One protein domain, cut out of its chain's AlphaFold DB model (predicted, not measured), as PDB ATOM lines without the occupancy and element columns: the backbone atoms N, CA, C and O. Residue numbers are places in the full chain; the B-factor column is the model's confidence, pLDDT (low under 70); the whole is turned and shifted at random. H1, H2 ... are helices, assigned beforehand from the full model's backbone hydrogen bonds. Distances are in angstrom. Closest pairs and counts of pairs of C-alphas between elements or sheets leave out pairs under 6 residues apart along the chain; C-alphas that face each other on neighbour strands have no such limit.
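This is residues 2 to 40 and 52 to 81 of the 81 residues of an uncharacterized protein of Fusarium oxysporum f. sp. conglutinans race 2 54008 (UniProt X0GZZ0). There is little regular structure here: two helices, H1 and then H2 along the chain, cross nearly at right angles, and residues 19 to 40 fold back from the end of H1. The other long stretch with no named element, residues 68 to 81, leads away from H2, and its residues 75 to 81 stick out. The printed part has 69 residues, 26 of them in the named helices, with no named strand; the class is all helix. It is loose, with a radius of gyration of the C-alphas of 14.3 A, and elongated, spanning 45 by 29 by 18 A.

Find C-alpha 4 at (-19.390, 48.617, 15.475); from there H1, residues 4 to 18, runs 20.9 A. H2, residues 57 to 67, runs 15.0 A to C-alpha 67 at (-19.986, 39.401, 21.106).

Look at His 8 and Gly 62, where H1 and H2 touch: their closest C-alphas are 3.8 A apart. Their lines are about perpendicular, at 76 degrees. In H1 and H2 every O i to N i+4 pair is within hydrogen-bond range.

The C-alphas farthest apart, those of Asn 21 and Arg 81, are 47.2 A apart. Residues 41 to 51 are not printed; C-alphas 40 and 52 are 19.5 A apart across this cut, in the link from H1 to H2. Mean pLDDT of the printed part is 91.0, with residue 21 under 70.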
ATOM      1  N   VAL A   2     -17.613  53.821  21.129       88.94
ATOM      2  CA  VAL A   2     -16.975  53.153  19.985       88.94
ATOM      3  C   VAL A   2     -18.091  52.562  19.129       88.94
ATOM      4  O   VAL A   2     -19.053  52.025  19.669       88.94
ATOM      5  N   ARG A   3     -17.978  52.715  17.810       90.88
ATOM      6  CA  ARG A   3     -18.951  52.217  16.831       90.88
ATOM      7  C   ARG A   3     -18.639  50.769  16.437       90.88
ATOM      8  O   ARG A   3     -17.449  50.443  16.380       90.88
ATOM      9  N   PRO A   4     -19.631  49.944  16.047       92.69
ATOM     10  CA  PRO A   4     -19.390  48.617  15.475       92.69
ATOM     11  C   PRO A   4     -18.390  48.648  14.314       92.69
ATOM     12  O   PRO A   4     -17.400  47.925  14.331       92.69
ATOM     13  N   LYS A   5     -18.549  49.584  13.371       92.88
ATOM     14  CA  LYS A   5     -17.604  49.783  12.261       92.88
ATOM     15  C   LYS A   5     -16.174  50.075  12.720       92.88
ATOM     16  O   LYS A   5     -15.220  49.520  12.185       92.88
ATOM     17  N   THR A   6     -16.008  50.951  13.710       94.00
ATOM     18  CA  THR A   6     -14.682  51.251  14.274       94.00
ATOM     19  C   THR A   6     -14.077  50.011  14.921       94.00
ATOM     20  O   THR A   6     -12.891  49.745  14.749       94.00
ATOM     21  N   PHE A   7     -14.896  49.239  15.628       95.25
ATOM     22  CA  PHE A   7     -14.462  48.031  16.311       95.25
ATOM     23  C   PHE A   7     -14.026  46.931  15.336       95.25
ATOM     24  O   PHE A   7     -12.979  46.327  15.542       95.25
ATOM     25  N   HIS A   8     -14.741  46.770  14.219       95.50
ATOM     26  CA  HIS A   8     -14.315  45.918  13.106       95.50
ATOM     27  C   HIS A   8     -12.928  46.303  12.582       95.50
ATOM     28  O   HIS A   8     -12.073  45.442  12.408       95.50
ATOM     29  N   PHE A   9     -12.671  47.593  12.349       97.00
ATOM     30  CA  PHE A   9     -11.361  48.010  11.847       97.00
ATOM     31  C   PHE A   9     -10.239  47.783  12.858       97.00
ATOM     32  O   PHE A   9      -9.123  47.470  12.450       97.00
ATOM     33  N   ILE A  10     -10.514  47.914  14.158       96.19
ATOM     34  CA  ILE A  10      -9.548  47.565  15.205       96.19
ATOM     35  C   ILE A  10      -9.227  46.068  15.139       96.19
ATOM     36  O   ILE A  10      -8.055  45.710  15.049       96.19
ATOM     37  N   ASP A  11     -10.255  45.215  15.122       96.25
ATOM     38  CA  ASP A  11     -10.124  43.760  14.982       96.25
ATOM     39  C   ASP A  11      -9.294  43.391  13.743       96.25
ATOM     40  O   ASP A  11      -8.233  42.772  13.844       96.25
ATOM     41  N   GLN A  12      -9.695  43.905  12.578       96.00
ATOM     42  CA  GLN A  12      -9.023  43.667  11.307       96.00
ATOM     43  C   GLN A  12      -7.552  44.103  11.333       96.00
ATOM     44  O   GLN A  12      -6.687  43.382  10.837       96.00
ATOM     45  N   ARG A  13      -7.235  45.276  11.892       96.31
ATOM     46  CA  ARG A  13      -5.848  45.767  11.947       96.31
ATOM     47  C   ARG A  13      -4.979  44.933  12.874       96.31
ATOM     48  O   ARG A  13      -3.828  44.661  12.530       96.31
ATOM     49  N   LEU A  14      -5.514  44.494  14.009       95.38
ATOM     50  CA  LEU A  14      -4.796  43.599  14.911       95.38
ATOM     51  C   LEU A  14      -4.581  42.226  14.269       95.38
ATOM     52  O   LEU A  14      -3.472  41.698  14.344       95.38
ATOM     53  N   GLN A  15      -5.577  41.704  13.550       94.38
ATOM     54  CA  GLN A  15      -5.437  40.468  12.785       94.38
ATOM     55  C   GLN A  15      -4.371  40.587  11.686       94.38
ATOM     56  O   GLN A  15      -3.539  39.701  11.550       94.38
ATOM     57  N   GLN A  16      -4.336  41.691  10.938       94.06
ATOM     58  CA  GLN A  16      -3.313  41.923   9.906       94.06
ATOM     59  C   GLN A  16      -1.895  42.041  10.478       94.06
ATOM     60  O   GLN A  16      -0.936  41.683   9.806       94.06
ATOM     61  N   THR A  17      -1.758  42.578  11.691       94.69
ATOM     62  CA  THR A  17      -0.445  42.858  12.294       94.69
ATOM     63  C   THR A  17       0.104  41.662  13.071       94.69
ATOM     64  O   THR A  17       1.314  41.479  13.148       94.69
ATOM     65  N   PHE A  18      -0.772  40.868  13.691       92.94
ATOM     66  CA  PHE A  18      -0.386  39.839  14.663       92.94
ATOM     67  C   PHE A  18      -0.959  38.449  14.369       92.94
ATOM     68  O   PHE A  18      -0.670  37.510  15.106       92.94
ATOM     69  N   GLY A  19      -1.786  38.315  13.333       86.31
ATOM     70  CA  GLY A  19      -2.575  37.116  13.056       86.31
ATOM     71  C   GLY A  19      -1.824  35.965  12.397       86.31
ATOM     72  O   GLY A  19      -2.465  34.961  12.083       86.31
ATOM     73  N   ASP A  20      -0.507  36.067  12.195       77.81
ATOM     74  CA  ASP A  20       0.294  34.963  11.668       77.81
ATOM     75  C   ASP A  20       0.161  33.754  12.608       77.81
ATOM     76  O   ASP A  20       0.716  33.714  13.707       77.81
ATOM     77  N   ASN A  21      -0.610  32.762  12.153       67.06
ATOM     78  CA  ASN A  21      -0.949  31.503  12.829       67.06
ATOM     79  C   ASN A  21      -2.030  31.558  13.923       67.06
ATOM     80  O   ASN A  21      -2.327  30.519  14.514       67.06
ATOM     81  N   GLN A  22      -2.673  32.705  14.165       71.81
ATOM     82  CA  GLN A  22      -3.767  32.800  15.142       71.81
ATOM     83  C   GLN A  22      -5.124  32.957  14.455       71.81
ATOM     84  O   GLN A  22      -5.409  33.966  13.806       71.81
ATOM     85  N   ARG A  23      -5.979  31.939  14.611       74.81
ATOM     86  CA  ARG A  23      -7.397  31.998  14.234       74.81
ATOM     87  C   ARG A  23      -8.179  32.640  15.378       74.81
ATOM     88  O   ARG A  23      -8.060  32.186  16.511       74.81
ATOM     89  N   GLY A  24      -8.992  33.648  15.081       86.06
ATOM     90  CA  GLY A  24      -9.849  34.304  16.069       86.06
ATOM     91  C   GLY A  24      -9.921  35.811  15.861       86.06
ATOM     92  O   GLY A  24      -9.510  36.314  14.819       86.06
ATOM     93  N   HIS A  25     -10.450  36.512  16.859       92.75
ATOM     94  CA  HIS A  25     -10.490  37.971  16.871       92.75
ATOM     95  C   HIS A  25      -9.176  38.568  17.400       92.75
ATOM     96  O   HIS A  25      -8.408  37.940  18.135       92.75
ATOM     97  N   PHE A  26      -8.940  39.818  17.028       94.75
ATOM     98  CA  PHE A  26      -7.897  40.727  17.478       94.75
ATOM     99  C   PHE A  26      -6.472  40.194  17.307       94.75
ATOM    100  O   PHE A  26      -5.593  40.541  18.097       94.75
ATOM    101  N   GLY A  27      -6.212  39.334  16.314       93.62
ATOM    102  CA  GLY A  27      -4.891  38.722  16.134       93.62
ATOM    103  C   GLY A  27      -4.441  37.903  17.346       93.62
ATOM    104  O   GLY A  27      -3.249  37.858  17.643       93.62
ATOM    105  N   GLY A  28      -5.393  37.339  18.102       92.31
ATOM    106  CA  GLY A  28      -5.122  36.557  19.310       92.31
ATOM    107  C   GLY A  28      -4.662  37.374  20.518       92.31
ATOM    108  O   GLY A  28      -4.079  36.836  21.460       92.31
ATOM    109  N   ARG A  29      -4.876  38.694  20.507       91.69
ATOM    110  CA  ARG A  29      -4.547  39.563  21.642       91.69
ATOM    111  C   ARG A  29      -5.647  39.533  22.696       91.69
ATOM    112  O   ARG A  29      -6.830  39.581  22.379       91.69
ATOM    113  N   SER A  30      -5.244  39.530  23.966       91.88
ATOM    114  CA  SER A  30      -6.162  39.754  25.080       91.88
ATOM    115  C   SER A  30      -6.637  41.205  25.071       91.88
ATOM    116  O   SER A  30      -5.823  42.126  25.151       91.88
ATOM    117  N   ILE A  31      -7.950  41.409  24.983       94.38
ATOM    118  CA  ILE A  31      -8.565  42.737  24.958       94.38
ATOM    119  C   ILE A  31      -9.325  42.976  26.260       94.38
ATOM    120  O   ILE A  31     -10.094  42.130  26.705       94.38
ATOM    121  N   LEU A  32      -9.140  44.160  26.846       95.62
ATOM    122  CA  LEU A  32      -9.967  44.670  27.935       95.62
ATOM    123  C   LEU A  32     -10.791  45.845  27.416       95.62
ATOM    124  O   LEU A  32     -10.242  46.896  27.080       95.62
ATOM    125  N   LEU A  33     -12.112  45.680  27.382       94.62
ATOM    126  CA  LEU A  33     -13.039  46.774  27.115       94.62
ATOM    127  C   LEU A  33     -13.576  47.327  28.426       94.62
ATOM    128  O   LEU A  33     -14.033  46.585  29.292       94.62
ATOM    129  N   ARG A  34     -13.553  48.652  28.553       95.06
ATOM    130  CA  ARG A  34     -14.146  49.362  29.682       95.06
ATOM    131  C   ARG A  34     -14.934  50.553  29.171       95.06
ATOM    132  O   ARG A  34     -14.433  51.350  28.381       95.06
ATOM    133  N   GLY A  35     -16.150  50.690  29.669       93.00
ATOM    134  CA  GLY A  35     -17.042  51.781  29.329       93.00
ATOM    135  C   GLY A  35     -18.379  51.605  30.023       93.00
ATOM    136  O   GLY A  35     -18.526  50.747  30.890       93.00
ATOM    137  N   ASP A  36     -19.330  52.430  29.621       92.75
ATOM    138  CA  ASP A  36     -20.700  52.404  30.103       92.75
ATOM    139  C   ASP A  36     -21.625  52.695  28.914       92.75
ATOM    140  O   ASP A  36     -21.446  53.697  28.216       92.75
ATOM    141  N   PHE A  37     -22.567  51.788  28.650       91.19
ATOM    142  CA  PHE A  37     -23.530  51.910  27.554       91.19
ATOM    143  C   PHE A  37     -24.717  52.822  27.889       91.19
ATOM    144  O   PHE A  37     -25.477  53.153  26.984       91.19
ATOM    145  N   TYR A  38     -24.865  53.253  29.146       90.25
ATOM    146  CA  TYR A  38     -25.830  54.280  29.553       90.25
ATOM    147  C   TYR A  38     -25.320  55.707  29.299       90.25
ATOM    148  O   TYR A  38     -26.062  56.675  29.472       90.25
ATOM    149  N   GLN A  39     -24.065  55.856  28.867       88.94
ATOM    150  CA  GLN A  39     -23.564  57.117  28.327       88.94
ATOM    151  C   GLN A  39     -24.162  57.390  26.941       88.94
ATOM    152  O   GLN A  39     -24.851  56.555  26.359       88.94
ATOM    153  N   LEU A  40     -23.890  58.580  26.399       91.06
ATOM    154  CA  LEU A  40     -24.359  58.972  25.071       91.06
ATOM    155  C   LEU A  40     -24.023  57.903  24.015       91.06
ATOM    156  O   LEU A  40     -22.965  57.276  24.057       91.06
ATOM    157  N   GLY A  52     -30.122  43.085  17.113       78.44
ATOM    158  CA  GLY A  52     -30.751  43.113  15.789       78.44
ATOM    159  C   GLY A  52     -29.764  43.315  14.640       78.44
ATOM    160  O   GLY A  52     -28.551  43.355  14.837       78.44
ATOM    161  N   PHE A  53     -30.308  43.376  13.425       74.56
ATOM    162  CA  PHE A  53     -29.545  43.531  12.189       74.56
ATOM    163  C   PHE A  53     -29.143  44.996  11.979       74.56
ATOM    164  O   PHE A  53     -29.996  45.878  12.006       74.56
ATOM    165  N   LEU A  54     -27.852  45.249  11.746       78.94
ATOM    166  CA  LEU A  54     -27.295  46.602  11.613       78.94
ATOM    167  C   LEU A  54     -27.312  47.143  10.170       78.94
ATOM    168  O   LEU A  54     -26.809  48.230   9.915       78.94
ATOM    169  N   GLY A  55     -27.857  46.409   9.194       78.25
ATOM    170  CA  GLY A  55     -27.938  46.873   7.799       78.25
ATOM    171  C   GLY A  55     -26.636  46.735   7.003       78.25
ATOM    172  O   GLY A  55     -26.679  46.481   5.802       78.25
ATOM    173  N   HIS A  56     -25.480  46.845   7.667       86.88
ATOM    174  CA  HIS A  56     -24.158  46.821   7.041       86.88
ATOM    175  C   HIS A  56     -23.280  45.665   7.546       86.88
ATOM    176  O   HIS A  56     -23.144  45.430   8.750       86.88
ATOM    177  N   GLU A  57     -22.621  44.964   6.619       90.62
ATOM    178  CA  GLU A  57     -21.747  43.814   6.908       90.62
ATOM    179  C   GLU A  57     -20.569  44.179   7.823       90.62
ATOM    180  O   GLU A  57     -20.252  43.456   8.767       90.62
ATOM    181  N   VAL A  58     -19.957  45.344   7.592       92.44
ATOM    182  CA  VAL A  58     -18.840  45.857   8.399       92.44
ATOM    183  C   VAL A  58     -19.260  46.080   9.853       92.44
ATOM    184  O   VAL A  58     -18.539  45.724  10.784       92.44
ATOM    185  N   GLU A  59     -20.447  46.647  10.066       92.06
ATOM    186  CA  GLU A  59     -20.984  46.860  11.409       92.06
ATOM    187  C   GLU A  59     -21.352  45.538  12.078       92.06
ATOM    188  O   GLU A  59     -21.046  45.338  13.251       92.06
ATOM    189  N   THR A  60     -21.937  44.615  11.315       91.94
ATOM    190  CA  THR A  60     -22.283  43.269  11.788       91.94
ATOM    191  C   THR A  60     -21.031  42.507  12.222       91.94
ATOM    192  O   THR A  60     -21.000  41.932  13.306       91.94
ATOM    193  N   THR A  61     -19.955  42.569  11.435       93.19
ATOM    194  CA  THR A  61     -18.669  41.945  11.775       93.19
ATOM    195  C   THR A  61     -18.066  42.559  13.037       93.19
ATOM    196  O   THR A  61     -17.616  41.836  13.922       93.19
ATOM    197  N   GLY A  62     -18.109  43.886  13.170       93.94
ATOM    198  CA  GLY A  62     -17.653  44.561  14.383       93.94
ATOM    199  C   GLY A  62     -18.477  44.195  15.615       93.94
ATOM    200  O   GLY A  62     -17.930  43.967  16.689       93.94
ATOM    201  N   GLN A  63     -19.793  44.065  15.467       93.31
ATOM    202  CA  GLN A  63     -20.659  43.589  16.540       93.31
ATOM    203  C   GLN A  63     -20.349  42.135  16.923       93.31
ATOM    204  O   GLN A  63     -20.339  41.812  18.109       93.31
ATOM    205  N   ASN A  64     -20.049  41.267  15.957       92.62
ATOM    206  CA  ASN A  64     -19.645  39.889  16.232       92.62
ATOM    207  C   ASN A  64     -18.327  39.833  17.016       92.62
ATOM    208  O   ASN A  64     -18.249  39.101  17.998       92.62
ATOM    209  N   ALA A  65     -17.349  40.677  16.672       94.62
ATOM    210  CA  ALA A  65     -16.115  40.806  17.447       94.62
ATOM    211  C   ALA A  65     -16.379  41.270  18.894       94.62
ATOM    212  O   ALA A  65     -15.713  40.821  19.823       94.62
ATOM    213  N   TYR A  66     -17.373  42.138  19.118       94.81
ATOM    214  CA  TYR A  66     -17.800  42.524  20.471       94.81
ATOM    215  C   TYR A  66     -18.524  41.389  21.213       94.81
ATOM    216  O   TYR A  66     -18.369  41.233  22.421       94.81
ATOM    217  N   ARG A  67     -19.295  40.558  20.510       93.00
ATOM    218  CA  ARG A  67     -19.986  39.401  21.106       93.00
ATOM    219  C   ARG A  67     -19.056  38.231  21.423       93.00
ATOM    220  O   ARG A  67     -19.459  37.346  22.165       93.00
ATOM    221  N   ALA A  68     -17.827  38.237  20.908       93.00
ATOM    222  CA  ALA A  68     -16.816  37.231  21.222       93.00
ATOM    223  C   ALA A  68     -16.219  37.367  22.637       93.00
ATOM    224  O   ALA A  68     -15.441  36.514  23.056       93.00
ATOM    225  N   PHE A  69     -16.554  38.425  23.385       93.62
ATOM    226  CA  PHE A  69     -16.138  38.562  24.780       93.62
ATOM    227  C   PHE A  69     -16.944  37.615  25.672       93.62
ATOM    228  O   PHE A  69     -18.138  37.803  25.884       93.62
ATOM    229  N   GLU A  70     -16.266  36.619  26.237       93.31
ATOM    230  CA  GLU A  70     -16.884  35.596  27.093       93.31
ATOM    231  C   GLU A  70     -17.050  36.045  28.552       93.31
ATOM    232  O   GLU A  70     -17.803  35.446  29.317       93.31
ATOM    233  N   GLN A  71     -16.339  37.101  28.954       95.50
ATOM    234  CA  GLN A  71     -16.307  37.587  30.328       95.50
ATOM    235  C   GLN A  71     -16.712  39.053  30.398       95.50
ATOM    236  O   GLN A  71     -16.219  39.896  29.649       95.50
ATOM    237  N   THR A  72     -17.589  39.364  31.349       95.38
ATOM    238  CA  THR A  72     -18.006  40.731  31.665       95.38
ATOM    239  C   THR A  72     -17.994  40.931  33.175       95.38
ATOM    240  O   THR A  72     -18.219  39.997  33.945       95.38
ATOM    241  N   VAL A  73     -17.689  42.155  33.606       96.75
ATOM    242  CA  VAL A  73     -17.692  42.549  35.017       96.75
ATOM    243  C   VAL A  73     -18.391  43.895  35.135       96.75
ATOM    244  O   VAL A  73     -18.027  44.848  34.448       96.75
ATOM    245  N   GLU A  74     -19.370  43.978  36.031       96.12
ATOM    246  CA  GLU A  74     -20.098  45.208  36.337       96.12
ATOM    247  C   GLU A  74     -19.594  45.818  37.653       96.12
ATOM    248  O   GLU A  74     -19.563  45.161  38.699       96.12
ATOM    249  N   LEU A  75     -19.190  47.089  37.611       96.88
ATOM    250  CA  LEU A  75     -18.750  47.832  38.793       96.88
ATOM    251  C   LEU A  75     -19.954  48.486  39.482       96.88
ATOM    252  O   LEU A  75     -20.679  49.249  38.856       96.88
ATOM    253  N   LYS A  76     -20.130  48.233  40.785       96.12
ATOM    254  CA  LYS A  76     -21.317  48.684  41.546       96.12
ATOM    255  C   LYS A  76     -21.130  49.982  42.331       96.12
ATOM    256  O   LYS A  76     -22.108  50.639  42.677       96.12
ATOM    257  N   GLN A  77     -19.894  50.342  42.670       96.81
ATOM    258  CA  GLN A  77     -19.623  51.500  43.518       96.81
ATOM    259  C   GLN A  77     -19.334  52.748  42.680       96.81
ATOM    260  O   GLN A  77     -18.358  52.795  41.930       96.81
ATOM    261  N   VAL A  78     -20.135  53.796  42.879       94.56
ATOM    262  CA  VAL A  78     -19.869  55.133  42.336       94.56
ATOM    263  C   VAL A  78     -18.894  55.865  43.259       94.56
ATOM    264  O   VAL A  78     -19.189  56.094  44.430       94.56
ATOM    265  N   VAL A  79     -17.724  56.231  42.730       95.88
ATOM    266  CA  VAL A  79     -16.661  56.924  43.489       95.88
ATOM    267  C   VAL A  79     -16.593  58.430  43.222       95.88
ATOM    268  O   VAL A  79     -16.118  59.178  44.068       95.88
ATOM    269  N   ARG A  80     -17.067  58.885  42.057       92.75
ATOM    270  CA  ARG A  80     -17.126  60.303  41.680       92.75
ATOM    271  C   ARG A  80     -18.553  60.804  41.900       92.75
ATOM    272  O   ARG A  80     -19.473  60.202  41.355       92.75
ATOM    273  N   ARG A  81     -18.709  61.864  42.691       73.12
ATOM    274  CA  ARG A  81     -19.965  62.604  42.874       73.12
ATOM    275  C   ARG A  81     -19.875  63.948  42.176       73.12
ATOM    276  O   ARG A  81     -18.752  64.501  42.165       73.12
TER     277      ARG A  81